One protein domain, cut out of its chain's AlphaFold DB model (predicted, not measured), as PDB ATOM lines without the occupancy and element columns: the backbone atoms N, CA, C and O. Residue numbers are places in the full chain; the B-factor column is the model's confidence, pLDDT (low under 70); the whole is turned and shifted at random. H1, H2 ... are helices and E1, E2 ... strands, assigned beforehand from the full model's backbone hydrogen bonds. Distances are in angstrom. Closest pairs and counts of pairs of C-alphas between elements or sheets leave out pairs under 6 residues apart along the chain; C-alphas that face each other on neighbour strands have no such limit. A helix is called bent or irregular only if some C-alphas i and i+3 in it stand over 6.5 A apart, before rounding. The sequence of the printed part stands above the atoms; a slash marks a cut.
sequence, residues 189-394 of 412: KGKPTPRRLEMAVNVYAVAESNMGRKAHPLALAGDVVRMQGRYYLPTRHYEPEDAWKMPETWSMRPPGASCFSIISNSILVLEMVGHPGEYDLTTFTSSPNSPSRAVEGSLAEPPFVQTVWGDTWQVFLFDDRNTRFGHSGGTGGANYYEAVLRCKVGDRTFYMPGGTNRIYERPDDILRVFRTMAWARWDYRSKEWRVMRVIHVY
ATOM      1  N   LYS A 189      28.269 -39.468 -30.305       85.06
ATOM      2  CA  LYS A 189      28.849 -38.318 -29.593       85.06
ATOM      3  C   LYS A 189      28.026 -37.845 -28.390       85.06
ATOM      4  O   LYS A 189      28.604 -37.292 -27.458       85.06
ATOM      5  N   GLY A 190      26.713 -38.078 -28.389       84.81
ATOM      6  CA  GLY A 190      25.809 -37.663 -27.313       84.81
ATOM      7  C   GLY A 190      25.427 -38.784 -26.344       84.81
ATOM      8  O   GLY A 190      24.708 -38.514 -25.380       84.81
ATOM      9  N   LYS A 191      25.937 -40.013 -26.542       91.06
ATOM     10  CA  LYS A 191      25.801 -41.109 -25.568       91.06
ATOM     11  C   LYS A 191      26.466 -40.732 -24.234       91.06
ATOM     12  O   LYS A 191      27.674 -40.451 -24.232       91.06
ATOM     13  N   PRO A 192      25.725 -40.745 -23.111       92.31
ATOM     14  CA  PRO A 192      26.265 -40.385 -21.809       92.31
ATOM     15  C   PRO A 192      27.168 -41.497 -21.267       92.31
ATOM     16  O   PRO A 192      26.723 -42.622 -21.061       92.31
ATOM     17  N   THR A 193      28.430 -41.168 -20.994       94.19
ATOM     18  CA  THR A 193      29.365 -42.022 -20.241       94.19
ATOM     19  C   THR A 193      29.832 -41.279 -18.986       94.19
ATOM     20  O   THR A 193      29.739 -40.047 -18.955       94.19
ATOM     21  N   PRO A 194      30.358 -41.966 -17.956       94.75
ATOM     22  CA  PRO A 194      30.873 -41.311 -16.756       94.75
ATOM     23  C   PRO A 194      31.892 -40.211 -17.061       94.75
ATOM     24  O   PRO A 194      31.724 -39.099 -16.566       94.75
ATOM     25  N   ARG A 195      32.884 -40.464 -17.931       94.56
ATOM     26  CA  ARG A 195      33.893 -39.448 -18.287       94.56
ATOM     27  C   ARG A 195      33.279 -38.228 -18.970       94.56
ATOM     28  O   ARG A 195      33.620 -37.099 -18.623       94.56
ATOM     29  N   ARG A 196      32.361 -38.433 -19.922       94.56
ATOM     30  CA  ARG A 196      31.707 -37.328 -20.647       94.56
ATOM     31  C   ARG A 196      30.810 -36.500 -19.736       94.56
ATOM     32  O   ARG A 196      30.871 -35.275 -19.783       94.56
ATOM     33  N   LEU A 197      30.014 -37.158 -18.892       94.75
ATOM     34  CA  LEU A 197      29.143 -36.486 -17.930       94.75
ATOM     35  C   LEU A 197      29.952 -35.711 -16.898       94.75
ATOM     36  O   LEU A 197      29.635 -34.559 -16.635       94.75
ATOM     37  N   GLU A 198      31.019 -36.294 -16.355       95.19
ATOM     38  CA  GLU A 198      31.898 -35.600 -15.417       95.19
ATOM     39  C   GLU A 198      32.494 -34.336 -16.041       95.19
ATOM     40  O   GLU A 198      32.465 -33.270 -15.431       95.19
ATOM     41  N   MET A 199      32.952 -34.411 -17.290       93.94
ATOM     42  CA  MET A 199      33.474 -33.248 -18.006       93.94
ATOM     43  C   MET A 199      32.401 -32.191 -18.274       93.94
ATOM     44  O   MET A 199      32.625 -31.013 -17.989       93.94
ATOM     45  N   ALA A 200      31.235 -32.599 -18.776       95.44
ATOM     46  CA  ALA A 200      30.140 -31.685 -19.075       95.44
ATOM     47  C   ALA A 200      29.617 -30.992 -17.809       95.44
ATOM     48  O   ALA A 200      29.498 -29.768 -17.776       95.44
ATOM     49  N   VAL A 201      29.387 -31.762 -16.742       96.12
ATOM     50  CA  VAL A 201      28.951 -31.255 -15.439       96.12
ATOM     51  C   VAL A 201      29.988 -30.308 -14.849       96.12
ATOM     52  O   VAL A 201      29.610 -29.242 -14.379       96.12
ATOM     53  N   ASN A 202      31.282 -30.631 -14.902       94.56
ATOM     54  CA  ASN A 202      32.321 -29.758 -14.349       94.56
ATOM     55  C   ASN A 202      32.387 -28.404 -15.064       94.56
ATOM     56  O   ASN A 202      32.530 -27.374 -14.409       94.56
ATOM     57  N   VAL A 203      32.269 -28.381 -16.394       93.88
ATOM     58  CA  VAL A 203      32.261 -27.122 -17.155       93.88
ATOM     59  C   VAL A 203      30.979 -26.338 -16.879       93.88
ATOM     60  O   VAL A 203      31.034 -25.155 -16.543       93.88
ATOM     61  N   TYR A 204      29.825 -26.997 -16.971       95.69
ATOM     62  CA  TYR A 204      28.533 -26.333 -16.850       95.69
ATOM     63  C   TYR A 204      28.241 -25.861 -15.417       95.69
ATOM     64  O   TYR A 204      27.729 -24.761 -15.230       95.69
ATOM     65  N   ALA A 205      28.617 -26.622 -14.387       94.44
ATOM     66  CA  ALA A 205      28.430 -26.224 -12.990       94.44
ATOM     67  C   ALA A 205      29.211 -24.948 -12.638       94.44
ATOM     68  O   ALA A 205      28.738 -24.119 -11.860       94.44
ATOM     69  N   VAL A 206      30.393 -24.747 -13.234       92.81
ATOM     70  CA  VAL A 206      31.146 -23.497 -13.066       92.81
ATOM     71  C   VAL A 206      30.452 -22.344 -13.793       92.81
ATOM     72  O   VAL A 206      30.362 -21.256 -13.226       92.81
ATOM     73  N   ALA A 207      29.896 -22.577 -14.987       92.12
ATOM     74  CA  ALA A 207      29.071 -21.579 -15.672       92.12
ATOM     75  C   ALA A 207      27.840 -21.181 -14.834       92.12
ATOM     76  O   ALA A 207      27.573 -19.992 -14.647       92.12
ATOM     77  N   GLU A 208      27.141 -22.151 -14.227       92.81
ATOM     78  CA  GLU A 208      26.047 -21.879 -13.283       92.81
ATOM     79  C   GLU A 208      26.512 -21.113 -12.044       92.81
ATOM     80  O   GLU A 208      25.778 -20.262 -11.541       92.81
ATOM     81  N   SER A 209      27.714 -21.394 -11.538       91.31
ATOM     82  CA  SER A 209      28.274 -20.676 -10.394       91.31
ATOM     83  C   SER A 209      28.632 -19.227 -10.735       91.31
ATOM     84  O   SER A 209      28.479 -18.359  -9.879       91.31
ATOM     85  N   ASN A 210      29.103 -18.958 -11.956       89.19
ATOM     86  CA  ASN A 210      29.471 -17.611 -12.404       89.19
ATOM     87  C   ASN A 210      28.237 -16.755 -12.709       89.19
ATOM     88  O   ASN A 210      28.184 -15.584 -12.335       89.19
ATOM     89  N   MET A 211      27.253 -17.337 -13.400       87.94
ATOM     90  CA  MET A 211      26.088 -16.607 -13.916       87.94
ATOM     91  C   MET A 211      24.883 -16.655 -12.971       87.94
ATOM     92  O   MET A 211      24.021 -15.778 -13.012       87.94
ATOM     93  N   GLY A 212      24.828 -17.665 -12.103       87.12
ATOM     94  CA  GLY A 212      23.679 -18.005 -11.273       87.12
ATOM     95  C   GLY A 212      22.765 -19.035 -11.946       87.12
ATOM     96  O   GLY A 212      22.511 -18.992 -13.146       87.12
ATOM     97  N   ARG A 213      22.189 -19.945 -11.149       83.69
ATOM     98  CA  ARG A 213      21.321 -21.045 -11.634       83.69
ATOM     99  C   ARG A 213      20.050 -20.591 -12.363       83.69
ATOM    100  O   ARG A 213      19.457 -21.382 -13.088       83.69
ATOM    101  N   LYS A 214      19.608 -19.354 -12.114       83.69
ATOM    102  CA  LYS A 214      18.430 -18.730 -12.741       83.69
ATOM    103  C   LYS A 214      18.794 -17.843 -13.937       83.69
ATOM    104  O   LYS A 214      17.930 -17.136 -14.438       83.69
ATOM    105  N   ALA A 215      20.061 -17.817 -14.352       85.19
ATOM    106  CA  ALA A 215      20.476 -17.025 -15.499       85.19
ATOM    107  C   ALA A 215      19.763 -17.483 -16.776       85.19
ATOM    108  O   ALA A 215      19.446 -18.664 -16.940       85.19
ATOM    109  N   HIS A 216      19.554 -16.536 -17.690       87.44
ATOM    110  CA  HIS A 216      18.991 -16.818 -19.002       87.44
ATOM    111  C   HIS A 216      19.821 -17.906 -19.723       87.44
ATOM    112  O   HIS A 216      21.056 -17.862 -19.658       87.44
ATOM    113  N   PRO A 217      19.205 -18.863 -20.448       89.06
ATOM    114  CA  PRO A 217      19.939 -19.947 -21.103       89.06
ATOM    115  C   PRO A 217      21.081 -19.497 -22.021       89.06
ATOM    116  O   PRO A 217      22.151 -20.105 -22.014       89.06
ATOM    117  N   LEU A 218      20.896 -18.397 -22.759       89.50
ATOM    118  CA  LEU A 218      21.952 -17.820 -23.602       89.50
ATOM    119  C   LEU A 218      23.168 -17.374 -22.784       89.50
ATOM    120  O   LEU A 218      24.298 -17.555 -23.225       89.50
ATOM    121  N   ALA A 219      22.949 -16.833 -21.585       88.50
ATOM    122  CA  ALA A 219      24.015 -16.380 -20.701       88.50
ATOM    123  C   ALA A 219      24.891 -17.555 -20.242       88.50
ATOM    124  O   ALA A 219      26.116 -17.462 -20.263       88.50
ATOM    125  N   LEU A 220      24.261 -18.680 -19.884       91.00
ATOM    126  CA  LEU A 220      24.958 -19.909 -19.496       91.00
ATOM    127  C   LEU A 220      25.717 -20.528 -20.674       91.00
ATOM    128  O   LEU A 220      26.878 -20.893 -20.517       91.00
ATOM    129  N   ALA A 221      25.101 -20.591 -21.860       92.81
ATOM    130  CA  ALA A 221      25.771 -21.071 -23.070       92.81
ATOM    131  C   ALA A 221      26.990 -20.202 -23.428       92.81
ATOM    132  O   ALA A 221      28.074 -20.726 -23.696       92.81
ATOM    133  N   GLY A 222      26.844 -18.877 -23.339       91.44
ATOM    134  CA  GLY A 222      27.938 -17.931 -23.543       91.44
ATOM    135  C   GLY A 222      29.061 -18.108 -22.522       91.44
ATOM    136  O   GLY A 222      30.232 -18.063 -22.894       91.44
ATOM    137  N   ASP A 223      28.736 -18.371 -21.251       91.19
ATOM    138  CA  ASP A 223      29.751 -18.605 -20.218       91.19
ATOM    139  C   ASP A 223      30.507 -19.927 -20.427       91.19
ATOM    140  O   ASP A 223      31.729 -19.954 -20.272       91.19
ATOM    141  N   VAL A 224      29.821 -20.988 -20.876       93.56
ATOM    142  CA  VAL A 224      30.456 -22.258 -21.275       93.56
ATOM    143  C   VAL A 224      31.484 -22.028 -22.388       93.56
ATOM    144  O   VAL A 224      32.625 -22.474 -22.259       93.56
ATOM    145  N   VAL A 225      31.126 -21.283 -23.440       92.25
ATOM    146  CA  VAL A 225      32.049 -20.935 -24.539       92.25
ATOM    147  C   VAL A 225      33.217 -20.079 -24.034       92.25
ATOM    148  O   VAL A 225      34.389 -20.358 -24.315       92.25
ATOM    149  N   ARG A 226      32.920 -19.043 -23.239       87.75
ATOM    150  CA  ARG A 226      33.914 -18.115 -22.679       87.75
ATOM    151  C   ARG A 226      34.972 -18.844 -21.860       87.75
ATOM    152  O   ARG A 226      36.165 -18.582 -22.022       87.75
ATOM    153  N   MET A 227      34.546 -19.734 -20.965       87.00
ATOM    154  CA  MET A 227      35.434 -20.456 -20.055       87.00
ATOM    155  C   MET A 227      36.488 -21.288 -20.784       87.00
ATOM    156  O   MET A 227      37.609 -21.438 -20.290       87.00
ATOM    157  N   GLN A 228      36.140 -21.818 -21.953       87.38
ATOM    158  CA  GLN A 228      37.035 -22.657 -22.737       87.38
ATOM    159  C   GLN A 228      38.039 -21.848 -23.563       87.38
ATOM    160  O   GLN A 228      39.143 -22.322 -23.815       87.38
ATOM    161  N   GLY A 229      37.726 -20.598 -23.917       79.94
ATOM    162  CA  GLY A 229      38.591 -19.806 -24.794       79.94
ATOM    163  C   GLY A 229      39.944 -19.390 -24.215       79.94
ATOM    164  O   GLY A 229      40.849 -19.063 -24.976       79.94
ATOM    165  N   ARG A 230      40.152 -19.481 -22.893       79.25
ATOM    166  CA  ARG A 230      41.501 -19.343 -22.300       79.25
ATOM    167  C   ARG A 230      42.468 -20.452 -22.733       79.25
ATOM    168  O   ARG A 230      43.670 -20.321 -22.539       79.25
ATOM    169  N   TYR A 231      41.938 -21.540 -23.287       83.50
ATOM    170  CA  TYR A 231      42.684 -22.673 -23.817       83.50
ATOM    171  C   TYR A 231      42.742 -22.635 -25.346       83.50
ATOM    172  O   TYR A 231      42.681 -23.674 -25.997       83.50
ATOM    173  N   TYR A 232      42.821 -21.447 -25.940       83.00
ATOM    174  CA  TYR A 232      42.963 -21.314 -27.382       83.00
ATOM    175  C   TYR A 232      44.398 -21.623 -27.839       83.00
ATOM    176  O   TYR A 232      45.363 -21.001 -27.394       83.00
ATOM    177  N   LEU A 233      44.521 -22.581 -28.760       79.12
ATOM    178  CA  LEU A 233      45.754 -22.977 -29.433       79.12
ATOM    179  C   LEU A 233      45.446 -23.330 -30.904       79.12
ATOM    180  O   LEU A 233      44.952 -24.427 -31.171       79.12
ATOM    181  N   PRO A 234      45.765 -22.460 -31.878       74.94
ATOM    182  CA  PRO A 234      45.327 -22.632 -33.268       74.94
ATOM    183  C   PRO A 234      45.874 -23.889 -33.952       74.94
ATOM    184  O   PRO A 234      45.240 -24.426 -34.850       74.94
ATOM    185  N   THR A 235      47.042 -24.377 -33.533       75.69
ATOM    186  CA  THR A 235      47.734 -25.500 -34.183       75.69
ATOM    187  C   THR A 235      47.193 -26.874 -33.790       75.69
ATOM    188  O   THR A 235      47.676 -27.876 -34.311       75.69
ATOM    189  N   ARG A 236      46.253 -26.956 -32.840       84.12
ATOM    190  CA  ARG A 236      45.667 -28.224 -32.389       84.12
ATOM    191  C   ARG A 236      44.182 -28.244 -32.727       84.12
ATOM    192  O   ARG A 236      43.403 -27.521 -32.116       84.12
ATOM    193  N   HIS A 237      43.807 -29.073 -33.691       86.38
ATOM    194  CA  HIS A 237      42.458 -29.126 -34.239       86.38
ATOM    195  C   HIS A 237      41.842 -30.515 -34.045       86.38
ATOM    196  O   HIS A 237      42.526 -31.526 -34.182       86.38
ATOM    197  N   TYR A 238      40.557 -30.527 -33.719       90.31
ATOM    198  CA  TYR A 238      39.689 -31.692 -33.601       90.31
ATOM    199  C   TYR A 238      38.402 -31.399 -34.351       90.31
ATOM    200  O   TYR A 238      37.801 -30.339 -34.129       90.31
ATOM    201  N   GLU A 239      37.993 -32.364 -35.166       89.88
ATOM    202  CA  GLU A 239      36.689 -32.393 -35.817       89.88
ATOM    203  C   GLU A 239      35.556 -32.483 -34.778       89.88
ATOM    204  O   GLU A 239      35.808 -32.850 -33.619       89.88
ATOM    205  N   PRO A 240      34.304 -32.140 -35.136       89.12
ATOM    206  CA  PRO A 240      33.191 -32.124 -34.188       89.12
ATOM    207  C   PRO A 240      32.974 -33.456 -33.453       89.12
ATOM    208  O   PRO A 240      32.634 -33.454 -32.269       89.12
ATOM    209  N   GLU A 241      33.214 -34.587 -34.113       86.62
ATOM    210  CA  GLU A 241      33.087 -35.939 -33.550       86.62
ATOM    211  C   GLU A 241      34.169 -36.226 -32.499       86.62
ATOM    212  O   GLU A 241      33.943 -36.961 -31.535       86.62
ATOM    213  N   ASP A 242      35.332 -35.594 -32.661       91.38
ATOM    214  CA  ASP A 242      36.507 -35.761 -31.816       91.38
ATOM    215  C   ASP A 242      36.630 -34.699 -30.719       91.38
ATOM    216  O   ASP A 242      37.510 -34.788 -29.858       91.38
ATOM    217  N   ALA A 243      35.745 -33.702 -30.698       92.81
ATOM    218  CA  ALA A 243      35.858 -32.552 -29.807       92.81
ATOM    219  C   ALA A 243      35.765 -32.909 -28.309       92.81
ATOM    220  O   ALA A 243      36.192 -32.120 -27.464       92.81
ATOM    221  N   TRP A 244      35.308 -34.114 -27.945       94.56
ATOM    222  CA  TRP A 244      35.438 -34.643 -26.578       94.56
ATOM    223  C   TRP A 244      36.896 -34.793 -26.111       94.56
ATOM    224  O   TRP A 244      37.147 -34.705 -24.912       94.56
ATOM    225  N   LYS A 245      37.866 -34.961 -27.020       93.00
ATOM    226  CA  LYS A 245      39.308 -35.017 -26.703       93.00
ATOM    227  C   LYS A 245      39.871 -33.655 -26.291       93.00
ATOM    228  O   LYS A 245      40.943 -33.580 -25.698       93.00
ATOM    229  N   MET A 246      39.160 -32.562 -26.583       91.31
ATOM    230  CA  MET A 246      39.677 -31.210 -26.383       91.31
ATOM    231  C   MET A 246      40.107 -30.934 -24.928       91.31
ATOM    232  O   MET A 246      41.208 -30.413 -24.742       91.31
ATOM    233  N   PRO A 247      39.351 -31.302 -23.876       89.00
ATOM    234  CA  PRO A 247      39.780 -31.040 -22.500       89.00
ATOM    235  C   PRO A 247      41.006 -31.844 -22.050       89.00
ATOM    236  O   PRO A 247      41.736 -31.386 -21.172       89.00
ATOM    237  N   GLU A 248      41.311 -32.985 -22.684       89.44
ATOM    238  CA  GLU A 248      42.550 -33.740 -22.419       89.44
ATOM    239  C   GLU A 248      43.791 -32.874 -22.720       89.44
ATOM    240  O   GLU A 248      44.835 -32.980 -22.069       89.44
ATOM    241  N   THR A 249      43.639 -31.915 -23.637       88.81
ATOM    242  CA  THR A 249      44.699 -30.995 -24.050       88.81
ATOM    243  C   THR A 249      45.017 -29.893 -23.048       88.81
ATOM    244  O   THR A 249      46.058 -29.248 -23.173       88.81
ATOM    245  N   TRP A 250      44.167 -29.653 -22.044       85.44
ATOM    246  CA  TRP A 250      44.393 -28.596 -21.047       85.44
ATOM    247  C   TRP A 250      45.609 -28.869 -20.157       85.44
ATOM    248  O   TRP A 250      46.173 -27.942 -19.581       85.44
ATOM    249  N   SER A 251      46.029 -30.133 -20.076       86.62
ATOM    250  CA  SER A 251      47.227 -30.570 -19.353       86.62
ATOM    251  C   SER A 251      48.499 -30.602 -20.219       86.62
ATOM    252  O   SER A 251      49.603 -30.759 -19.694       86.62
ATOM    253  N   MET A 252      48.372 -30.443 -21.543       88.25
ATOM    254  CA  MET A 252      49.496 -30.505 -22.485       88.25
ATOM    255  C   MET A 252      50.344 -29.224 -22.466       88.25
ATOM    256  O   MET A 252      49.949 -28.190 -21.930       88.25
ATOM    257  N   ARG A 253      51.523 -29.267 -23.108       82.38
ATOM    258  CA  ARG A 253      52.398 -28.098 -23.310       82.38
ATOM    259  C   ARG A 253      52.662 -27.858 -24.809       82.38
ATOM    260  O   ARG A 253      53.344 -28.683 -25.412       82.38
ATOM    261  N   PRO A 254      52.171 -26.755 -25.412       82.31
ATOM    262  CA  PRO A 254      51.221 -25.792 -24.843       82.31
ATOM    263  C   PRO A 254      49.809 -26.398 -24.663       82.31
ATOM    264  O   PRO A 254      49.438 -27.318 -25.413       82.31
ATOM    265  N   PRO A 255      49.022 -25.914 -23.682       83.56
ATOM    266  CA  PRO A 255      47.660 -26.388 -23.459       83.56
ATOM    267  C   PRO A 255      46.692 -25.805 -24.491       83.56
ATOM    268  O   PRO A 255      46.909 -24.700 -24.983       83.56
ATOM    269  N   GLY A 256      45.606 -26.526 -24.785       85.44
ATOM    270  CA  GLY A 256      44.466 -25.975 -25.527       85.44
ATOM    271  C   GLY A 256      44.247 -26.475 -26.953       85.44
ATOM    272  O   GLY A 256      44.946 -27.369 -27.421       85.44
ATOM    273  N   ALA A 257      43.266 -25.906 -27.650       87.31
ATOM    274  CA  ALA A 257      42.861 -26.295 -29.001       87.31
ATOM    275  C   ALA A 257      42.327 -25.107 -29.819       87.31
ATOM    276  O   ALA A 257      42.153 -24.003 -29.305       87.31
ATOM    277  N   SER A 258      42.082 -25.329 -31.108       85.94
ATOM    278  CA  SER A 258      41.588 -24.315 -32.039       85.94
ATOM    279  C   SER A 258      40.200 -23.800 -31.637       85.94
ATOM    280  O   SER A 258      39.448 -24.495 -30.951       85.94
ATOM    281  N   CYS A 259      39.833 -22.594 -32.092       86.38
ATOM    282  CA  CYS A 259      38.512 -22.009 -31.831       86.38
ATOM    283  C   CYS A 259      37.382 -22.936 -32.305       86.38
ATOM    284  O   CYS A 259      36.408 -23.126 -31.586       86.38
ATOM    285  N   PHE A 260      37.563 -23.600 -33.449       89.19
ATOM    286  CA  PHE A 260      36.642 -24.614 -33.958       89.19
ATOM    287  C   PHE A 260      36.404 -25.744 -32.948       89.19
ATOM    288  O   PHE A 260      35.267 -26.031 -32.588       89.19
ATOM    289  N   SER A 261      37.475 -26.333 -32.418       91.19
ATOM    290  CA  SER A 261      37.380 -27.423 -31.439       91.19
ATOM    291  C   SER A 261      36.772 -26.976 -30.109       91.19
ATOM    292  O   SER A 261      36.032 -27.740 -29.495       91.19
ATOM    293  N   ILE A 262      37.051 -25.740 -29.682       91.44
ATOM    294  CA  ILE A 262      36.451 -25.128 -28.488       91.44
ATOM    295  C   ILE A 262      34.936 -24.997 -28.644       91.44
ATOM    296  O   ILE A 262      34.185 -25.363 -27.736       91.44
ATOM    297  N   ILE A 263      34.475 -24.498 -29.791       94.00
ATOM    298  CA  ILE A 263      33.044 -24.372 -30.059       94.00
ATOM    299  C   ILE A 263      32.390 -25.750 -30.152       94.00
ATOM    300  O   ILE A 263      31.389 -25.982 -29.475       94.00
ATOM    301  N   SER A 264      32.979 -26.691 -30.893       94.12
ATOM    302  CA  SER A 264      32.471 -28.063 -30.983       94.12
ATOM    303  C   SER A 264      32.354 -28.728 -29.607       94.12
ATOM    304  O   SER A 264      31.329 -29.334 -29.302       94.12
ATOM    305  N   ASN A 265      33.354 -28.567 -28.729       95.00
ATOM    306  CA  ASN A 265      33.281 -29.095 -27.366       95.00
ATOM    307  C   ASN A 265      32.201 -28.395 -26.530       95.00
ATOM    308  O   ASN A 265      31.473 -29.055 -25.793       95.00
ATOM    309  N   SER A 266      32.061 -27.075 -26.662       95.56
ATOM    310  CA  SER A 266      31.014 -26.308 -25.974       95.56
ATOM    311  C   SER A 266      29.616 -26.807 -26.342       95.56
ATOM    312  O   SER A 266      28.788 -26.991 -25.455       95.56
ATOM    313  N   ILE A 267      29.374 -27.098 -27.624       95.50
ATOM    314  CA  ILE A 267      28.110 -27.681 -28.096       95.50
ATOM    315  C   ILE A 267      27.882 -29.051 -27.451       95.50
ATOM    316  O   ILE A 267      26.830 -29.266 -26.857       95.50
ATOM    317  N   LEU A 268      28.882 -29.940 -27.476       95.56
ATOM    318  CA  LEU A 268      28.788 -31.259 -26.838       95.56
ATOM    319  C   LEU A 268      28.459 -31.169 -25.341       95.56
ATOM    320  O   LEU A 268      27.649 -31.947 -24.845       95.56
ATOM    321  N   VAL A 269      29.055 -30.214 -24.619       96.06
ATOM    322  CA  VAL A 269      28.757 -29.970 -23.200       96.06
ATOM    323  C   VAL A 269      27.302 -29.539 -23.010       96.06
ATOM    324  O   VAL A 269      26.612 -30.111 -22.167       96.06
ATOM    325  N   LEU A 270      26.829 -28.559 -23.786       95.69
ATOM    326  CA  LEU A 270      25.462 -28.034 -23.687       95.69
ATOM    327  C   LEU A 270      24.418 -29.097 -24.056       95.69
ATOM    328  O   LEU A 270      23.412 -29.232 -23.362       95.69
ATOM    329  N   GLU A 271      24.680 -29.888 -25.096       94.19
ATOM    330  CA  GLU A 271      23.829 -31.010 -25.493       94.19
ATOM    331  C   GLU A 271      23.797 -32.109 -24.428       94.19
ATOM    332  O   GLU A 271      22.713 -32.579 -24.085       94.19
ATOM    333  N   MET A 272      24.958 -32.488 -23.875       94.19
ATOM    334  CA  MET A 272      25.094 -33.562 -22.884       94.19
ATOM    335  C   MET A 272      24.334 -33.264 -21.589       94.19
ATOM    336  O   MET A 272      23.731 -34.167 -21.018       94.19
ATOM    337  N   VAL A 273      24.339 -32.011 -21.123       94.75
ATOM    338  CA  VAL A 273      23.588 -31.616 -19.915       94.75
ATOM    339  C   VAL A 273      22.106 -31.340 -20.186       94.75
ATOM    340  O   VAL A 273      21.378 -31.003 -19.250       94.75
ATOM    341  N   GLY A 274      21.657 -31.436 -21.442       92.50
ATOM    342  CA  GLY A 274      20.282 -31.130 -21.833       92.50
ATOM    343  C   GLY A 274      19.941 -29.641 -21.722       92.50
ATOM    344  O   GLY A 274      18.817 -29.287 -21.364       92.50
ATOM    345  N   HIS A 275      20.908 -28.750 -21.969       93.12
ATOM    346  CA  HIS A 275      20.674 -27.306 -21.923       93.12
ATOM    347  C   HIS A 275      19.713 -26.883 -23.052       93.12
ATOM    348  O   HIS A 275      19.915 -27.285 -24.203       93.12
ATOM    349  N   PRO A 276      18.660 -26.090 -22.773       89.75
ATOM    350  CA  PRO A 276      17.701 -25.676 -23.796       89.75
ATOM    351  C   PRO A 276      18.352 -24.777 -24.850       89.75
ATOM    352  O   PRO A 276      19.220 -23.978 -24.517       89.75
ATOM    353  N   GLY A 277      17.887 -24.860 -26.100       87.31
ATOM    354  CA  GLY A 277      18.366 -24.048 -27.232       87.31
ATOM    355  C   GLY A 277      19.021 -24.885 -28.328       87.31
ATOM    356  O   GLY A 277      19.669 -25.884 -28.041       87.31
ATOM    357  N   GLU A 278      18.792 -24.547 -29.593       91.31
ATOM    358  CA  GLU A 278      19.406 -25.253 -30.726       91.31
ATOM    359  C   GLU A 278      20.803 -24.704 -30.971       91.31
ATOM    360  O   GLU A 278      20.949 -23.498 -31.167       91.31
ATOM    361  N   TYR A 279      21.803 -25.580 -30.936       92.44
ATOM    362  CA  TYR A 279      23.209 -25.214 -31.024       92.44
ATOM    363  C   TYR A 279      23.822 -25.776 -32.290       92.44
ATOM    364  O   TYR A 279      23.725 -26.972 -32.554       92.44
ATOM    365  N   ASP A 280      24.494 -24.923 -33.049       92.56
ATOM    366  CA  ASP A 280      25.252 -25.349 -34.207       92.56
ATOM    367  C   ASP A 280      26.583 -24.606 -34.310       92.56
ATOM    368  O   ASP A 280      26.759 -23.487 -33.823       92.56
ATOM    369  N   LEU A 281      27.553 -25.286 -34.909       92.56
ATOM    370  CA  LEU A 281      28.853 -24.720 -35.207       92.56
ATOM    371  C   LEU A 281      28.770 -24.015 -36.552       92.56
ATOM    372  O   LEU A 281      28.441 -24.627 -37.567       92.56
ATOM    373  N   THR A 282      29.160 -22.750 -36.569       92.12
ATOM    374  CA  THR A 282      29.377 -22.016 -37.809       92.12
ATOM    375  C   THR A 282      30.708 -21.277 -37.759       92.12
ATOM    376  O   THR A 282      31.361 -21.186 -36.717       92.12
ATOM    377  N   THR A 283      31.143 -20.778 -38.908       90.38
ATOM    378  CA  THR A 283      32.376 -20.003 -39.037       90.38
ATOM    379  C   THR A 283      32.107 -18.728 -39.802       90.38
ATOM    380  O   THR A 283      31.288 -18.709 -40.719       90.38
ATOM    381  N   PHE A 284      32.819 -17.669 -39.436       89.50
ATOM    382  CA  PHE A 284      32.744 -16.394 -40.127       89.50
ATOM    383  C   PHE A 284      34.120 -15.930 -40.559       89.50
ATOM    384  O   PHE A 284      35.054 -15.877 -39.764       89.50
ATOM    385  N   THR A 285      34.222 -15.538 -41.822       87.56
ATOM    386  CA  THR A 285      35.383 -14.845 -42.374       87.56
ATOM    387  C   THR A 285      34.962 -13.491 -42.944       87.56
ATOM    388  O   THR A 285      33.802 -13.088 -42.841       87.56
ATOM    389  N   SER A 286      35.898 -12.756 -43.534       87.38
ATOM    390  CA  SER A 286      35.594 -11.525 -44.251       87.38
ATOM    391  C   SER A 286      36.587 -11.273 -45.385       87.38
ATOM    392  O   SER A 286      37.729 -11.727 -45.350       87.38
ATOM    393  N   SER A 287      36.133 -10.559 -46.416       88.06
ATOM    394  CA  SER A 287      36.931 -10.257 -47.605       88.06
ATOM    395  C   SER A 287      37.722  -8.961 -47.443       88.06
ATOM    396  O   SER A 287      37.170  -7.986 -46.935       88.06
ATOM    397  N   PRO A 288      38.945  -8.863 -47.996       88.31
ATOM    398  CA  PRO A 288      39.683  -7.602 -48.056       88.31
ATOM    399  C   PRO A 288      38.925  -6.450 -48.716       88.31
ATOM    400  O   PRO A 288      39.170  -5.292 -48.391       88.31
ATOM    401  N   ASN A 289      38.011  -6.762 -49.639       88.88
ATOM    402  CA  ASN A 289      37.213  -5.771 -50.364       88.88
ATOM    403  C   ASN A 289      35.945  -5.359 -49.601       88.88
ATOM    404  O   ASN A 289      35.262  -4.411 -49.982       88.88
ATOM    405  N   SER A 290      35.576  -6.092 -48.554       89.69
ATOM    406  CA  SER A 290      34.406  -5.808 -47.720       89.69
ATOM    407  C   SER A 290      34.682  -6.238 -46.280       89.69
ATOM    408  O   SER A 290      33.978  -7.103 -45.760       89.69
ATOM    409  N   PRO A 291      35.706  -5.652 -45.627       88.06
ATOM    410  CA  PRO A 291      36.238  -6.173 -44.374       88.06
ATOM    411  C   PRO A 291      35.238  -6.074 -43.222       88.06
ATOM    412  O   PRO A 291      35.355  -6.812 -42.261       88.06
ATOM    413  N   SER A 292      34.235  -5.200 -43.290       88.25
ATOM    414  CA  SER A 292      33.198  -5.080 -42.259       88.25
ATOM    415  C   SER A 292      32.048  -6.079 -42.403       88.25
ATOM    416  O   SER A 292      31.167  -6.091 -41.549       88.25
ATOM    417  N   ARG A 293      32.012  -6.864 -43.488       90.44
ATOM    418  CA  ARG A 293      30.933  -7.812 -43.780       90.44
ATOM    419  C   ARG A 293      31.390  -9.225 -43.455       90.44
ATOM    420  O   ARG A 293      32.374  -9.695 -44.033       90.44
ATOM    421  N   ALA A 294      30.675  -9.892 -42.560       89.06
ATOM    422  CA  ALA A 294      30.906 -11.289 -42.247       89.06
ATOM    423  C   ALA A 294      30.340 -12.176 -43.358       89.06
ATOM    424  O   ALA A 294      29.238 -11.960 -43.868       89.06
ATOM    425  N   VAL A 295      31.118 -13.179 -43.737       88.00
ATOM    426  CA  VAL A 295      30.730 -14.219 -44.686       88.00
ATOM    427  C   VAL A 295      30.709 -15.529 -43.920       88.00
ATOM    428  O   VAL A 295      31.714 -15.904 -43.317       88.00
ATOM    429  N   GLU A 296      29.548 -16.179 -43.900       87.44
ATOM    430  CA  GLU A 296      29.379 -17.481 -43.261       87.44
ATOM    431  C   GLU A 296      30.048 -18.579 -44.099       87.44
ATOM    432  O   GLU A 296      29.882 -18.624 -45.319       87.44
ATOM    433  N   GLY A 297      30.766 -19.480 -43.430       73.62
ATOM    434  CA  GLY A 297      31.458 -20.612 -44.036       73.62
ATOM    435  C   GLY A 297      32.912 -20.317 -44.417       73.62
ATOM    436  O   GLY A 297      33.239 -19.225 -44.870       73.62
ATOM    437  N   SER A 298      33.771 -21.324 -44.204       55.97
ATOM    438  CA  SER A 298      35.145 -21.523 -44.718       55.97
ATOM    439  C   SER A 298      35.953 -22.264 -43.643       55.97
ATOM    440  O   SER A 298      36.552 -21.653 -42.764       55.97
ATOM    441  N   LEU A 299      35.940 -23.602 -43.686       59.44
ATOM    442  CA  LEU A 299      36.864 -24.439 -42.896       59.44
ATOM    443  C   LEU A 299      38.132 -24.798 -43.674       59.44
ATOM    444  O   LEU A 299      39.123 -25.223 -43.085       59.44
ATOM    445  N   ALA A 300      38.099 -24.617 -44.992       52.06
ATOM    446  CA  ALA A 300      39.157 -25.013 -45.898       52.06
ATOM    447  C   ALA A 300      39.851 -23.768 -46.463       52.06
ATOM    448  O   ALA A 300      39.258 -23.023 -47.239       52.06
ATOM    449  N   GLU A 301      41.115 -23.613 -46.061       55.59
ATOM    450  CA  GLU A 301      42.132 -22.707 -46.611       55.59
ATOM    451  C   GLU A 301      41.947 -21.195 -46.364       55.59
ATOM    452  O   GLU A 301      40.829 -20.713 -46.181       55.59
ATOM    453  N   PRO A 302      43.054 -20.413 -46.326       60.81
ATOM    454  CA  PRO A 302      42.976 -18.958 -46.312       60.81
ATOM    455  C   PRO A 302      42.089 -18.500 -47.471       60.81
ATOM    456  O   PRO A 302      42.465 -18.717 -48.625       60.81
ATOM    457  N   PRO A 303      40.959 -17.823 -47.219       67.19
ATOM    458  CA  PRO A 303      40.029 -17.503 -48.296       67.19
ATOM    459  C   PRO A 303      40.618 -16.500 -49.300       67.19
ATOM    460  O   PRO A 303      40.094 -16.340 -50.400       67.19
ATOM    461  N   PHE A 304      41.722 -15.830 -48.946       83.75
ATOM    462  CA  PHE A 304      42.345 -14.804 -49.772       83.75
ATOM    463  C   PHE A 304      43.874 -14.876 -49.698       83.75
ATOM    464  O   PHE A 304      44.481 -14.653 -48.644       83.75
ATOM    465  N   VAL A 305      44.489 -15.131 -50.852       88.06
ATOM    466  CA  VAL A 305      45.941 -15.162 -51.058       88.06
ATOM    467  C   VAL A 305      46.330 -14.228 -52.205       88.06
ATOM    468  O   VAL A 305      45.556 -14.031 -53.140       88.06
ATOM    469  N   GLN A 306      47.524 -13.642 -52.149       90.12
ATOM    470  CA  GLN A 306      48.095 -12.862 -53.252       90.12
ATOM    471  C   GLN A 306      49.613 -13.046 -53.308       90.12
ATOM    472  O   GLN A 306      50.246 -13.246 -52.274       90.12
ATOM    473  N   THR A 307      50.209 -12.914 -54.491       91.25
ATOM    474  CA  THR A 307      51.670 -12.949 -54.656       91.25
ATOM    475  C   THR A 307      52.206 -11.535 -54.848       91.25
ATOM    476  O   THR A 307      51.802 -10.839 -55.778       91.25
ATOM    477  N   VAL A 308      53.129 -11.105 -53.988       89.50
ATOM    478  CA  VAL A 308      53.772  -9.783 -54.047       89.50
ATOM    479  C   VAL A 308      55.281  -9.979 -54.073       89.50
ATOM    480  O   VAL A 308      55.848 -10.531 -53.139       89.50
ATOM    481  N   TRP A 309      55.932  -9.542 -55.155       88.44
ATOM    482  CA  TRP A 309      57.387  -9.680 -55.352       88.44
ATOM    483  C   TRP A 309      57.918 -11.112 -55.167       88.44
ATOM    484  O   TRP A 309      59.014 -11.317 -54.659       88.44
ATOM    485  N   GLY A 310      57.133 -12.106 -55.593       87.19
ATOM    486  CA  GLY A 310      57.481 -13.526 -55.472       87.19
ATOM    487  C   GLY A 310      57.108 -14.165 -54.131       87.19
ATOM    488  O   GLY A 310      57.194 -15.383 -54.017       87.19
ATOM    489  N   ASP A 311      56.632 -13.388 -53.155       87.06
ATOM    490  CA  ASP A 311      56.174 -13.903 -51.867       87.06
ATOM    491  C   ASP A 311      54.655 -14.087 -51.823       87.06
ATOM    492  O   ASP A 311      53.900 -13.191 -52.204       87.06
ATOM    493  N   THR A 312      54.196 -15.202 -51.254       90.62
ATOM    494  CA  THR A 312      52.772 -15.439 -50.983       90.62
ATOM    495  C   THR A 312      52.348 -14.736 -49.696       90.62
ATOM    496  O   THR A 312      52.853 -15.025 -48.609       90.62
ATOM    497  N   TRP A 313      51.402 -13.810 -49.814       90.38
ATOM    498  CA  TRP A 313      50.730 -13.152 -48.699       90.38
ATOM    499  C   TRP A 313      49.326 -13.734 -48.540       90.38
ATOM    500  O   TRP A 313      48.667 -14.063 -49.525       90.38
ATOM    501  N   GLN A 314      48.853 -13.823 -47.303       89.25
ATOM    502  CA  GLN A 314      47.540 -14.359 -46.952       89.25
ATOM    503  C   GLN A 314      46.806 -13.395 -46.025       89.25
ATOM    504  O   GLN A 314      47.436 -12.644 -45.277       89.25
ATOM    505  N   VAL A 315      45.478 -13.390 -46.090       87.81
ATOM    506  CA  VAL A 315      44.649 -12.556 -45.213       87.81
ATOM    507  C   VAL A 315      44.384 -13.277 -43.910       87.81
ATOM    508  O   VAL A 315      43.952 -14.426 -43.909       87.81
ATOM    509  N   PHE A 316      44.575 -12.559 -42.811       86.31
ATOM    510  CA  PHE A 316      44.242 -13.023 -41.475       86.31
ATOM    511  C   PHE A 316      43.477 -11.962 -40.691       86.31
ATOM    512  O   PHE A 316      43.646 -10.754 -40.886       86.31
ATOM    513  N   LEU A 317      42.677 -12.456 -39.760       84.12
ATOM    514  CA  LEU A 317      42.051 -11.738 -38.666       84.12
ATOM    515  C   LEU A 317      42.969 -11.866 -37.441       84.12
ATOM    516  O   LEU A 317      43.350 -12.976 -37.071       84.12
ATOM    517  N   PHE A 318      43.357 -10.740 -36.841       78.88
ATOM    518  CA  PHE A 318      44.321 -10.678 -35.736       78.88
ATOM    519  C   PHE A 318      43.683 -10.168 -34.437       78.88
ATOM    520  O   PHE A 318      43.017  -9.126 -34.439       78.88
ATOM    521  N   ASP A 319      43.947 -10.869 -33.331       70.81
ATOM    522  CA  ASP A 319      43.623 -10.460 -31.953       70.81
ATOM    523  C   ASP A 319      44.794  -9.694 -31.288       70.81
ATOM    524  O   ASP A 319      45.963  -9.946 -31.583       70.81
ATOM    525  N   ASP A 320      44.507  -8.760 -30.374       49.59
ATOM    526  CA  ASP A 320      45.512  -7.945 -29.668       49.59
ATOM    527  C   ASP A 320      46.339  -8.740 -28.653       49.59
ATOM    528  O   ASP A 320      47.547  -8.517 -28.511       49.59
ATOM    529  N   ARG A 321      45.694  -9.685 -27.966       50.25
ATOM    530  CA  ARG A 321      46.240 -10.431 -26.826       50.25
ATOM    531  C   ARG A 321      47.373 -11.381 -27.185       50.25
ATOM    532  O   ARG A 321      48.132 -11.763 -26.300       50.25
ATOM    533  N   ASN A 322      47.515 -11.733 -28.458       48.00
ATOM    534  CA  ASN A 322      48.562 -12.635 -28.929       48.00
ATOM    535  C   ASN A 322      49.680 -11.930 -29.708       48.00
ATOM    536  O   ASN A 322      50.554 -12.581 -30.275       48.00
ATOM    537  N   THR A 323      49.725 -10.599 -29.680       42.97
ATOM    538  CA  THR A 323      50.877  -9.862 -30.194       42.97
ATOM    539  C   THR A 323      51.906  -9.705 -29.080       42.97
ATOM    540  O   THR A 323      51.749  -8.903 -28.158       42.97
ATOM    541  N   ARG A 324      52.999 -10.477 -29.129       36.44
ATOM    542  CA  ARG A 324      54.182 -10.162 -28.313       36.44
ATOM    543  C   ARG A 324      54.529  -8.687 -28.591       36.44
ATOM    544  O   ARG A 324      54.847  -8.345 -29.726       36.44
ATOM    545  N   PHE A 325      54.420  -7.835 -27.568       35.78
ATOM    546  CA  PHE A 325      54.761  -6.400 -27.565       35.78
ATOM    547  C   PHE A 325      53.747  -5.382 -28.120       35.78
ATOM    548  O   PHE A 325      54.129  -4.236 -28.337       35.78
ATOM    549  N   GLY A 326      52.462  -5.719 -28.295       36.31
ATOM    550  CA  GLY A 326      51.432  -4.695 -28.560       36.31
ATOM    551  C   GLY A 326      51.617  -3.902 -29.864       36.31
ATOM    552  O   GLY A 326      51.004  -2.850 -30.049       36.31
ATOM    553  N   HIS A 327      52.455  -4.396 -30.778       35.28
ATOM    554  CA  HIS A 327      52.506  -3.926 -32.154       35.28
ATOM    555  C   HIS A 327      51.392  -4.598 -32.954       35.28
ATOM    556  O   HIS A 327      51.171  -5.805 -32.837       35.28
ATOM    557  N   SER A 328      50.729  -3.820 -33.810       35.62
ATOM    558  CA  SER A 328      49.854  -4.295 -34.883       35.62
ATOM    559  C   SER A 328      50.664  -5.155 -35.869       35.62
ATOM    560  O   SER A 328      51.088  -4.692 -36.924       35.62
ATOM    561  N   GLY A 329      50.952  -6.399 -35.474       36.50
ATOM    562  CA  GLY A 329      51.794  -7.340 -36.216       36.50
ATOM    563  C   GLY A 329      52.644  -8.309 -35.388       36.50
ATOM    564  O   GLY A 329      53.628  -8.816 -35.919       36.50
ATOM    565  N   GLY A 330      52.324  -8.548 -34.113       32.94
ATOM    566  CA  GLY A 330      53.026  -9.543 -33.294       32.94
ATOM    567  C   GLY A 330      52.611 -10.997 -33.553       32.94
ATOM    568  O   GLY A 330      51.618 -11.291 -34.217       32.94
ATOM    569  N   THR A 331      53.398 -11.911 -32.989       45.22
ATOM    570  CA  THR A 331      53.330 -13.353 -33.207       45.22
ATOM    571  C   THR A 331      52.316 -14.100 -32.364       45.22
ATOM    572  O   THR A 331      52.621 -14.620 -31.293       45.22
ATOM    573  N   GLY A 332      51.119 -14.219 -32.923       48.06
ATOM    574  CA  GLY A 332      50.062 -15.094 -32.440       48.06
ATOM    575  C   GLY A 332      48.680 -14.496 -32.703       48.06
ATOM    576  O   GLY A 332      48.539 -13.296 -32.912       48.06
ATOM    577  N   GLY A 333      47.648 -15.343 -32.683       58.84
ATOM    578  CA  GLY A 333      46.255 -14.908 -32.846       58.84
ATOM    579  C   GLY A 333      45.850 -14.568 -34.280       58.84
ATOM    580  O   GLY A 333      44.960 -13.746 -34.459       58.84
ATOM    581  N   ALA A 334      46.503 -15.171 -35.276       71.62
ATOM    582  CA  ALA A 334      46.120 -15.064 -36.678       71.62
ATOM    583  C   ALA A 334      45.103 -16.165 -37.019       71.62
ATOM    584  O   ALA A 334      45.424 -17.352 -36.936       71.62
ATOM    585  N   ASN A 335      43.894 -15.769 -37.402       78.38
ATOM    586  CA  ASN A 335      42.812 -16.668 -37.788       78.38
ATOM    587  C   ASN A 335      42.322 -16.347 -39.204       78.38
ATOM    588  O   ASN A 335      42.211 -15.181 -39.571       78.38
ATOM    589  N   TYR A 336      41.991 -17.363 -40.000       80.31
ATOM    590  CA  TYR A 336      41.311 -17.156 -41.290       80.31
ATOM    591  C   TYR A 336      39.804 -16.936 -41.121       80.31
ATOM    592  O   TYR A 336      39.155 -16.310 -41.960       80.31
ATOM    593  N   TYR A 337      39.263 -17.451 -40.022       84.94
ATOM    594  CA  TYR A 337      37.858 -17.411 -39.660       84.94
ATOM    595  C   TYR A 337      37.716 -17.366 -38.135       84.94
ATOM    596  O   TYR A 337      38.611 -17.797 -37.411       84.94
ATOM    597  N   GLU A 338      36.567 -16.917 -37.648       87.44
ATOM    598  CA  GLU A 338      36.138 -17.146 -36.271       87.44
ATOM    599  C   GLU A 338      35.125 -18.278 -36.229       87.44
ATOM    600  O   GLU A 338      34.120 -18.233 -36.939       87.44
ATOM    601  N   ALA A 339      35.386 -19.291 -35.405       90.00
ATOM    602  CA  ALA A 339      34.394 -20.309 -35.097       90.00
ATOM    603  C   ALA A 339      33.434 -19.785 -34.033       90.00
ATOM    604  O   ALA A 339      33.844 -19.188 -33.038       90.00
ATOM    605  N   VAL A 340      32.147 -20.034 -34.240       92.25
ATOM    606  CA  VAL A 340      31.079 -19.439 -33.446       92.25
ATOM    607  C   VAL A 340      30.042 -20.490 -33.115       92.25
ATOM    608  O   VAL A 340      29.591 -21.228 -33.992       92.25
ATOM    609  N   LEU A 341      29.634 -20.526 -31.846       94.50
ATOM    610  CA  LEU A 341      28.425 -21.233 -31.453       94.50
ATOM    611  C   LEU A 341      27.234 -20.372 -31.871       94.50
ATOM    612  O   LEU A 341      27.014 -19.288 -31.320       94.50
ATOM    613  N   ARG A 342      26.490 -20.837 -32.871       94.69
ATOM    614  CA  ARG A 342      25.209 -20.260 -33.257       94.69
ATOM    615  C   ARG A 342      24.117 -20.903 -32.408       94.69
ATOM    616  O   ARG A 342      24.078 -22.119 -32.243       94.69
ATOM    617  N   CYS A 343      23.266 -20.069 -31.820       93.88
ATOM    618  CA  CYS A 343      22.140 -20.496 -31.006       93.88
ATOM    619  C   CYS A 343      20.842 -19.893 -31.538       93.88
ATOM    620  O   CYS A 343      20.755 -18.672 -31.692       93.88
ATOM    621  N   LYS A 344      19.828 -20.726 -31.788       89.62
ATOM    622  CA  LYS A 344      18.479 -20.256 -32.129       89.62
ATOM    623  C   LYS A 344      17.559 -20.315 -30.916       89.62
ATOM    624  O   LYS A 344      17.458 -21.349 -30.251       89.62
ATOM    625  N   VAL A 345      16.879 -19.201 -30.648       82.69
ATOM    626  CA  VAL A 345      15.850 -19.072 -29.605       82.69
ATOM    627  C   VAL A 345      14.637 -18.383 -30.227       82.69
ATOM    628  O   VAL A 345      14.660 -17.177 -30.482       82.69
ATOM    629  N   GLY A 346      13.591 -19.164 -30.511       83.12
ATOM    630  CA  GLY A 346      12.482 -18.712 -31.355       83.12
ATOM    631  C   GLY A 346      12.986 -18.326 -32.750       83.12
ATOM    632  O   GLY A 346      13.793 -19.044 -33.335       83.12
ATOM    633  N   ASP A 347      12.573 -17.158 -33.241       85.81
ATOM    634  CA  ASP A 347      12.972 -16.643 -34.561       85.81
ATOM    635  C   ASP A 347      14.312 -15.883 -34.551       85.81
ATOM    636  O   ASP A 347      14.757 -15.363 -35.578       85.81
ATOM    637  N   ARG A 348      14.971 -15.777 -33.390       88.25
ATOM    638  CA  ARG A 348      16.211 -15.008 -33.226       88.25
ATOM    639  C   ARG A 348      17.423 -15.927 -33.233       88.25
ATOM    640  O   ARG A 348      17.413 -17.006 -32.640       88.25
ATOM    641  N   THR A 349      18.486 -15.462 -33.883       91.62
ATOM    642  CA  THR A 349      19.775 -16.152 -33.953       91.62
ATOM    643  C   THR A 349      20.826 -15.360 -33.190       91.62
ATOM    644  O   THR A 349      20.976 -14.157 -33.389       91.62
ATOM    645  N   PHE A 350      21.559 -16.058 -32.332       93.19
ATOM    646  CA  PHE A 350      22.618 -15.516 -31.497       93.19
ATOM    647  C   PHE A 350      23.948 -16.191 -31.825       93.19
ATOM    648  O   PHE A 350      23.987 -17.365 -32.182       93.19
ATOM    649  N   TYR A 351      25.038 -15.454 -31.668       92.56
ATOM    650  CA  TYR A 351      26.381 -15.847 -32.071       92.56
ATOM    651  C   TYR A 351      27.346 -15.653 -30.901       92.56
ATOM    652  O   TYR A 351      27.511 -14.534 -30.411       92.56
ATOM    653  N   MET A 352      27.981 -16.736 -30.455       92.00
ATOM    654  CA  MET A 352      28.906 -16.754 -29.318       92.00
ATOM    655  C   MET A 352      30.303 -17.186 -29.798       92.00
ATOM    656  O   MET A 352      30.564 -18.386 -29.931       92.00
ATOM    657  N   PRO A 353      31.190 -16.230 -30.126       86.06
ATOM    658  CA  PRO A 353      32.551 -16.533 -30.551       86.06
ATOM    659  C   PRO A 353      33.419 -17.005 -29.385       86.06
ATOM    660  O   PRO A 353      33.232 -16.595 -28.229       86.06
ATOM    661  N   GLY A 354      34.393 -17.853 -29.707       77.75
ATOM    662  CA  GLY A 354      35.262 -18.498 -28.732       77.75
ATOM    663  C   GLY A 354      36.060 -17.485 -27.909       77.75
ATOM    664  O   GLY A 354      36.604 -16.518 -28.428       77.75
ATOM    665  N   GLY A 355      36.142 -17.686 -26.591       66.94
ATOM    666  CA  GLY A 355      36.980 -16.844 -25.719       66.94
ATOM    667  C   GLY A 355      36.506 -15.415 -25.500       66.94
ATOM    668  O   GLY A 355      37.229 -14.611 -24.902       66.94
ATOM    669  N   THR A 356      35.273 -15.111 -25.895       71.06
ATOM    670  CA  THR A 356      34.618 -13.841 -25.583       71.06
ATOM    671  C   THR A 356      33.483 -14.047 -24.587       71.06
ATOM    672  O   THR A 356      32.922 -15.130 -24.474       71.06
ATOM    673  N   ASN A 357      33.140 -13.000 -23.838       67.19
ATOM    674  CA  ASN A 357      31.971 -12.972 -22.952       67.19
ATOM    675  C   ASN A 357      30.740 -12.365 -23.642       67.19
ATOM    676  O   ASN A 357      29.916 -11.727 -22.988       67.19
ATOM    677  N   ARG A 358      30.682 -12.447 -24.971       77.38
ATOM    678  CA  ARG A 358      29.783 -11.641 -25.791       77.38
ATOM    679  C   ARG A 358      28.877 -12.526 -26.605       77.38
ATOM    680  O   ARG A 358      29.301 -13.554 -27.124       77.38
ATOM    681  N   ILE A 359      27.649 -12.057 -26.743       86.31
ATOM    682  CA  ILE A 359      26.640 -12.672 -27.584       86.31
ATOM    683  C   ILE A 359      26.217 -11.621 -28.601       86.31
ATOM    684  O   ILE A 359      25.848 -10.506 -28.228       86.31
ATOM    685  N   TYR A 360      26.326 -11.956 -29.879       89.12
ATOM    686  CA  TYR A 360      25.960 -11.074 -30.981       89.12
ATOM    687  C   TYR A 360      24.681 -11.561 -31.649       89.12
ATOM    688  O   TYR A 360      24.420 -12.757 -31.689       89.12
ATOM    689  N   GLU A 361      23.904 -10.642 -32.209       90.19
ATOM    690  CA  GLU A 361      22.700 -10.967 -32.995       90.19
ATOM    691  C   GLU A 361      22.934 -10.821 -34.498       90.19
ATOM    692  O   GLU A 361      22.154 -11.306 -35.314       90.19
ATOM    693  N   ARG A 362      24.022 -10.144 -34.880       89.88
ATOM    694  CA  ARG A 362      24.389  -9.913 -36.273       89.88
ATOM    695  C   ARG A 362      25.733 -10.570 -36.572       89.88
ATOM    696  O   ARG A 362      26.684 -10.332 -35.824       89.88
ATOM    697  N   PRO A 363      25.848 -11.308 -37.688       89.50
ATOM    698  CA  PRO A 363      27.111 -11.879 -38.145       89.50
ATOM    699  C   PRO A 363      28.268 -10.878 -38.206       89.50
ATOM    700  O   PRO A 363      29.366 -11.167 -37.746       89.50
ATOM    701  N   ASP A 364      28.021  -9.669 -38.718       90.19
ATOM    702  CA  ASP A 364      29.058  -8.643 -38.906       90.19
ATOM    703  C   ASP A 364      29.733  -8.216 -37.591       90.19
ATOM    704  O   ASP A 364      30.903  -7.829 -37.577       90.19
ATOM    705  N   ASP A 365      29.020  -8.312 -36.465       87.81
ATOM    706  CA  ASP A 365      29.562  -7.951 -35.155       87.81
ATOM    707  C   ASP A 365      30.593  -8.978 -34.642       87.81
ATOM    708  O   ASP A 365      31.441  -8.632 -33.820       87.81
ATOM    709  N   ILE A 366      30.603 -10.205 -35.175       87.31
ATOM    710  CA  ILE A 366      31.568 -11.260 -34.819       87.31
ATOM    711  C   ILE A 366      32.986 -10.851 -35.220       87.31
ATOM    712  O   ILE A 366      33.935 -11.082 -34.475       87.31
ATOM    713  N   LEU A 367      33.148 -10.168 -36.356       86.12
ATOM    714  CA  LEU A 367      34.461  -9.707 -36.818       86.12
ATOM    715  C   LEU A 367      35.106  -8.713 -35.847       86.12
ATOM    716  O   LEU A 367      36.327  -8.576 -35.810       86.12
ATOM    717  N   ARG A 368      34.295  -8.057 -35.010       81.06
ATOM    718  CA  ARG A 368      34.759  -7.122 -33.982       81.06
ATOM    719  C   ARG A 368      35.395  -7.816 -32.786       81.06
ATOM    720  O   ARG A 368      35.862  -7.125 -31.884       81.06
ATOM    721  N   VAL A 369      35.393  -9.147 -32.730       79.75
ATOM    722  CA  VAL A 369      36.237  -9.901 -31.792       79.75
ATOM    723  C   VAL A 369      37.711  -9.669 -32.100       79.75
ATOM    724  O   VAL A 369      38.521  -9.586 -31.183       79.75
ATOM    725  N   PHE A 370      38.042  -9.489 -33.376       80.69
ATOM    726  CA  PHE A 370      39.389  -9.163 -33.806       80.69
ATOM    727  C   PHE A 370      39.655  -7.665 -33.712       80.69
ATOM    728  O   PHE A 370      38.749  -6.827 -33.728       80.69
ATOM    729  N   ARG A 371      40.938  -7.318 -33.668       77.94
ATOM    730  CA  ARG A 371      41.390  -5.932 -33.789       77.94
ATOM    731  C   ARG A 371      41.524  -5.511 -35.228       77.94
ATOM    732  O   ARG A 371      41.055  -4.436 -35.598       77.94
ATOM    733  N   THR A 372      42.155  -6.344 -36.046       82.38
ATOM    734  CA  THR A 372      42.490  -5.964 -37.419       82.38
ATOM    735  C   THR A 372      42.377  -7.122 -38.386       82.38
ATOM    736  O   THR A 372      42.682  -8.258 -38.037       82.38
ATOM    737  N   MET A 373      42.048  -6.800 -39.631       87.38
ATOM    738  CA  MET A 373      42.307  -7.661 -40.778       87.38
ATOM    739  C   MET A 373      43.583  -7.180 -41.465       87.38
ATOM    740  O   MET A 373      43.735  -5.979 -41.712       87.38
ATOM    741  N   ALA A 374      44.490  -8.091 -41.809       88.00
ATOM    742  CA  ALA A 374      45.725  -7.731 -42.490       88.00
ATOM    743  C   ALA A 374      46.212  -8.812 -43.457       88.00
ATOM    744  O   ALA A 374      45.986 -10.003 -43.260       88.00
ATOM    745  N   TRP A 375      46.942  -8.372 -44.480       89.06
ATOM    746  CA  TRP A 375      47.815  -9.236 -45.259       89.06
ATOM    747  C   TRP A 375      49.056  -9.573 -44.442       89.06
ATOM    748  O   TRP A 375      49.726  -8.662 -43.944       89.06
ATOM    749  N   ALA A 376      49.395 -10.853 -44.357       86.69
ATOM    750  CA  ALA A 376      50.591 -11.349 -43.699       86.69
ATOM    751  C   ALA A 376      51.377 -12.304 -44.601       86.69
ATOM    752  O   ALA A 376      50.813 -12.974 -45.462       86.69
ATOM    753  N   ARG A 377      52.689 -12.371 -44.389       87.38
ATOM    754  CA  ARG A 377      53.613 -13.281 -45.074       87.38
ATOM    755  C   ARG A 377      54.285 -14.175 -44.040       87.38
ATOM    756  O   ARG A 377      54.629 -13.696 -42.961       87.38
ATOM    757  N   TRP A 378      54.514 -15.439 -44.376       84.69
ATOM    758  CA  TRP A 378      55.318 -16.318 -43.533       84.69
ATOM    759  C   TRP A 378      56.791 -15.889 -43.563       84.69
ATOM    760  O   TRP A 378      57.416 -15.834 -44.622       84.69
ATOM    761  N   ASP A 379      57.349 -15.562 -42.403       81.75
ATOM    762  CA  ASP A 379      58.773 -15.316 -42.218       81.75
ATOM    763  C   ASP A 379      59.457 -16.627 -41.819       81.75
ATOM    764  O   ASP A 379      59.315 -17.126 -40.702       81.75
ATOM    765  N   TYR A 380      60.217 -17.206 -42.747       82.19
ATOM    766  CA  TYR A 380      60.918 -18.471 -42.526       82.19
ATOM    767  C   TYR A 380      62.019 -18.388 -41.462       82.19
ATOM    768  O   TYR A 380      62.375 -19.419 -40.891       82.19
ATOM    769  N   ARG A 381      62.568 -17.194 -41.188       81.25
ATOM    770  CA  ARG A 381      63.648 -17.027 -40.202       81.25
ATOM    771  C   ARG A 381      63.102 -17.088 -38.786       81.25
ATOM    772  O   ARG A 381      63.669 -17.784 -37.949       81.25
ATOM    773  N   SER A 382      62.006 -16.380 -38.536       74.38
ATOM    774  CA  SER A 382      61.337 -16.370 -37.236       74.38
ATOM    775  C   SER A 382      60.252 -17.446 -37.099       74.38
ATOM    776  O   SER A 382      59.770 -17.678 -35.995       74.38
ATOM    777  N   LYS A 383      59.953 -18.182 -38.183       75.75
ATOM    778  CA  LYS A 383      58.926 -19.237 -38.261       75.75
ATOM    779  C   LYS A 383      57.556 -18.721 -37.817       75.75
ATOM    780  O   LYS A 383      56.889 -19.342 -36.990       75.75
ATOM    781  N   GLU A 384      57.159 -17.575 -38.359       73.81
ATOM    782  CA  GLU A 384      55.948 -16.878 -37.933       73.81
ATOM    783  C   GLU A 384      55.253 -16.108 -39.065       73.81
ATOM    784  O   GLU A 384      55.868 -15.759 -40.071       73.81
ATOM    785  N   TRP A 385      53.965 -15.798 -38.892       77.94
ATOM    786  CA  TRP A 385      53.244 -14.886 -39.783       77.94
ATOM    787  C   TRP A 385      53.553 -13.435 -39.422       77.94
ATOM    788  O   TRP A 385      53.292 -13.002 -38.301       77.94
ATOM    789  N   ARG A 386      54.057 -12.669 -40.391       80.31
ATOM    790  CA  ARG A 386      54.372 -11.249 -40.237       80.31
ATOM    791  C   ARG A 386      53.380 -10.393 -41.006       80.31
ATOM    792  O   ARG A 386      53.226 -10.562 -42.214       80.31
ATOM    793  N   VAL A 387      52.737  -9.452 -40.317       82.94
ATOM    794  CA  VAL A 387      51.837  -8.478 -40.950       82.94
ATOM    795  C   VAL A 387      52.622  -7.601 -41.926       82.94
ATOM    796  O   VAL A 387      53.606  -6.964 -41.559       82.94
ATOM    797  N   MET A 388      52.158  -7.572 -43.173       86.12
ATOM    798  CA  MET A 388      52.724  -6.783 -44.266       86.12
ATOM    799  C   MET A 388      51.900  -5.524 -44.536       86.12
ATOM    800  O   MET A 388      52.458  -4.466 -44.813       86.12
ATOM    801  N   ARG A 389      50.564  -5.628 -44.462       86.94
ATOM    802  CA  ARG A 389      49.649  -4.504 -44.701       86.94
ATOM    803  C   ARG A 389      48.326  -4.691 -43.966       86.94
ATOM    804  O   ARG A 389      47.605  -5.646 -44.249       86.94
ATOM    805  N   VAL A 390      47.971  -3.745 -43.098       87.06
ATOM    806  CA  VAL A 390      46.642  -3.690 -42.467       87.06
ATOM    807  C   VAL A 390      45.599  -3.297 -43.514       87.06
ATOM    808  O   VAL A 390      45.784  -2.326 -44.244       87.06
ATOM    809  N   ILE A 391      44.525  -4.077 -43.599       89.12
ATOM    810  CA  ILE A 391      43.375  -3.840 -44.480       89.12
ATOM    811  C   ILE A 391      42.310  -3.038 -43.732       89.12
ATOM    812  O   ILE A 391      41.755  -2.083 -44.270       89.12
ATOM    813  N   HIS A 392      42.016  -3.430 -42.490       88.44
ATOM    814  CA  HIS A 392      40.940  -2.842 -41.700       88.44
ATOM    815  C   HIS A 392      41.213  -2.946 -40.200       88.44
ATOM    816  O   HIS A 392      41.868  -3.890 -39.754       88.44
ATOM    817  N   VAL A 393      40.676  -1.996 -39.432       85.56
ATOM    818  CA  VAL A 393      40.712  -1.976 -37.965       85.56
ATOM    819  C   VAL A 393      39.273  -2.030 -37.459       85.56
ATOM    820  O   VAL A 393      38.513  -1.090 -37.672       85.56
ATOM    821  N   TYR A 394      38.905  -3.127 -36.805       79.62
ATOM    822  CA  TYR A 394      37.564  -3.348 -36.261       79.62
ATOM    823  C   TYR A 394      37.370  -2.700 -34.892       79.62
ATOM    824  O   TYR A 394      36.281  -2.219 -34.581       79.62
TER     825      TYR A 394
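What this domain is: This is residues 189 to 394 of the 412 residues of an uncharacterized protein of Planctomycetes bacterium (UniProt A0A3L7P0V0). A curled sheet, E2 E1 E5 E6, wraps round the short helix H5 on one face, while H4 and H2 cover its other face and H1 and H3 pack on H4. A second sheet, E3 E4 E7 E8, makes the end of the long axis away from H1 and is only partly face to face with the first, its strands crossed to it, a loose sandwich. The 206 printed residues include five named helices and eight named strands, in the order H1 H2 H3 H4 E1 E2 E3 E4 E5 E6 H5 E7 E8, a mixed class; both sheets are antiparallel in the orders given. The whole is compact, with a radius of gyration of the C-alphas of 17.6 A, and spans 55 by 40 by 29 A.

Where its parts are: In the first sheet E1 is residues 278 to 287, 28.6 A long, E2 290 to 296, E5 338 to 345, 21.4 A, and E6 348 to 353. In the second, E3 is 305 to 308, E4 311 to 318, E7 372 to 379 and E8 384 to 393, 21.3 A. H1 is 194 to 211, 25.3 A, from C-alpha 194 at (30.873, -41.311, -16.756); H2 is 217 to 231, 23.1 A, H3 243 to 251, H4 259 to 272 and H5 363 to 369. E8 ends with C-alpha 393 at (40.712, -1.976, -37.965). H2 and H3 are only just irregular: C-alphas 227 and 230 are 6.6 A apart, 244 and 247 7.0 A.

How they stand to each other: The first sheet is strongly twisted; N 282 and O 340 of E1 and E5 are 3.0 A apart, N 285 and O 295 of E1 and E2 2.9 A, N 343 and O 350 of E5 and E6 2.8 A. It stands in three layers, helices on both faces: H2 and H4 on one, H5 on the other. H4, the hub, runs along the strands over E1 and E5 at a height of 9.0 A; its closest C-alphas to H1 are Val 269 and Ala 200, 4.7 A, about perpendicular at 83 degrees. The sheet curls round H5; the closest C-alphas of E2 and H5 are Ala 294 and Asp 364, 4.6 A. The two sheets form a sandwich, face to face, their strands at 55 degrees. In the second, N 314 and O 376 of E4 and E7 are 2.8 A apart. Every O i to N i+4 pair is within hydrogen-bond range in H4, but 13 of 14 in H1, 8 of 11 in H2, 0 of 5 in H3, 0 of 3 in H5, where 4 of 6 and 4 of 4 O i to N i+3 pairs are in range for H3 and H5.

The domain as a whole: The C-alphas of Lys 214 and Trp 309, the two farthest apart, are 58.4 A apart. The printed part has no cut. The links H2 to H3 and E4 to E5 are long. The mean pLDDT of the printed part is 83.7; residues 298 to 303, 320 to 333, 355 and 357 are under 70.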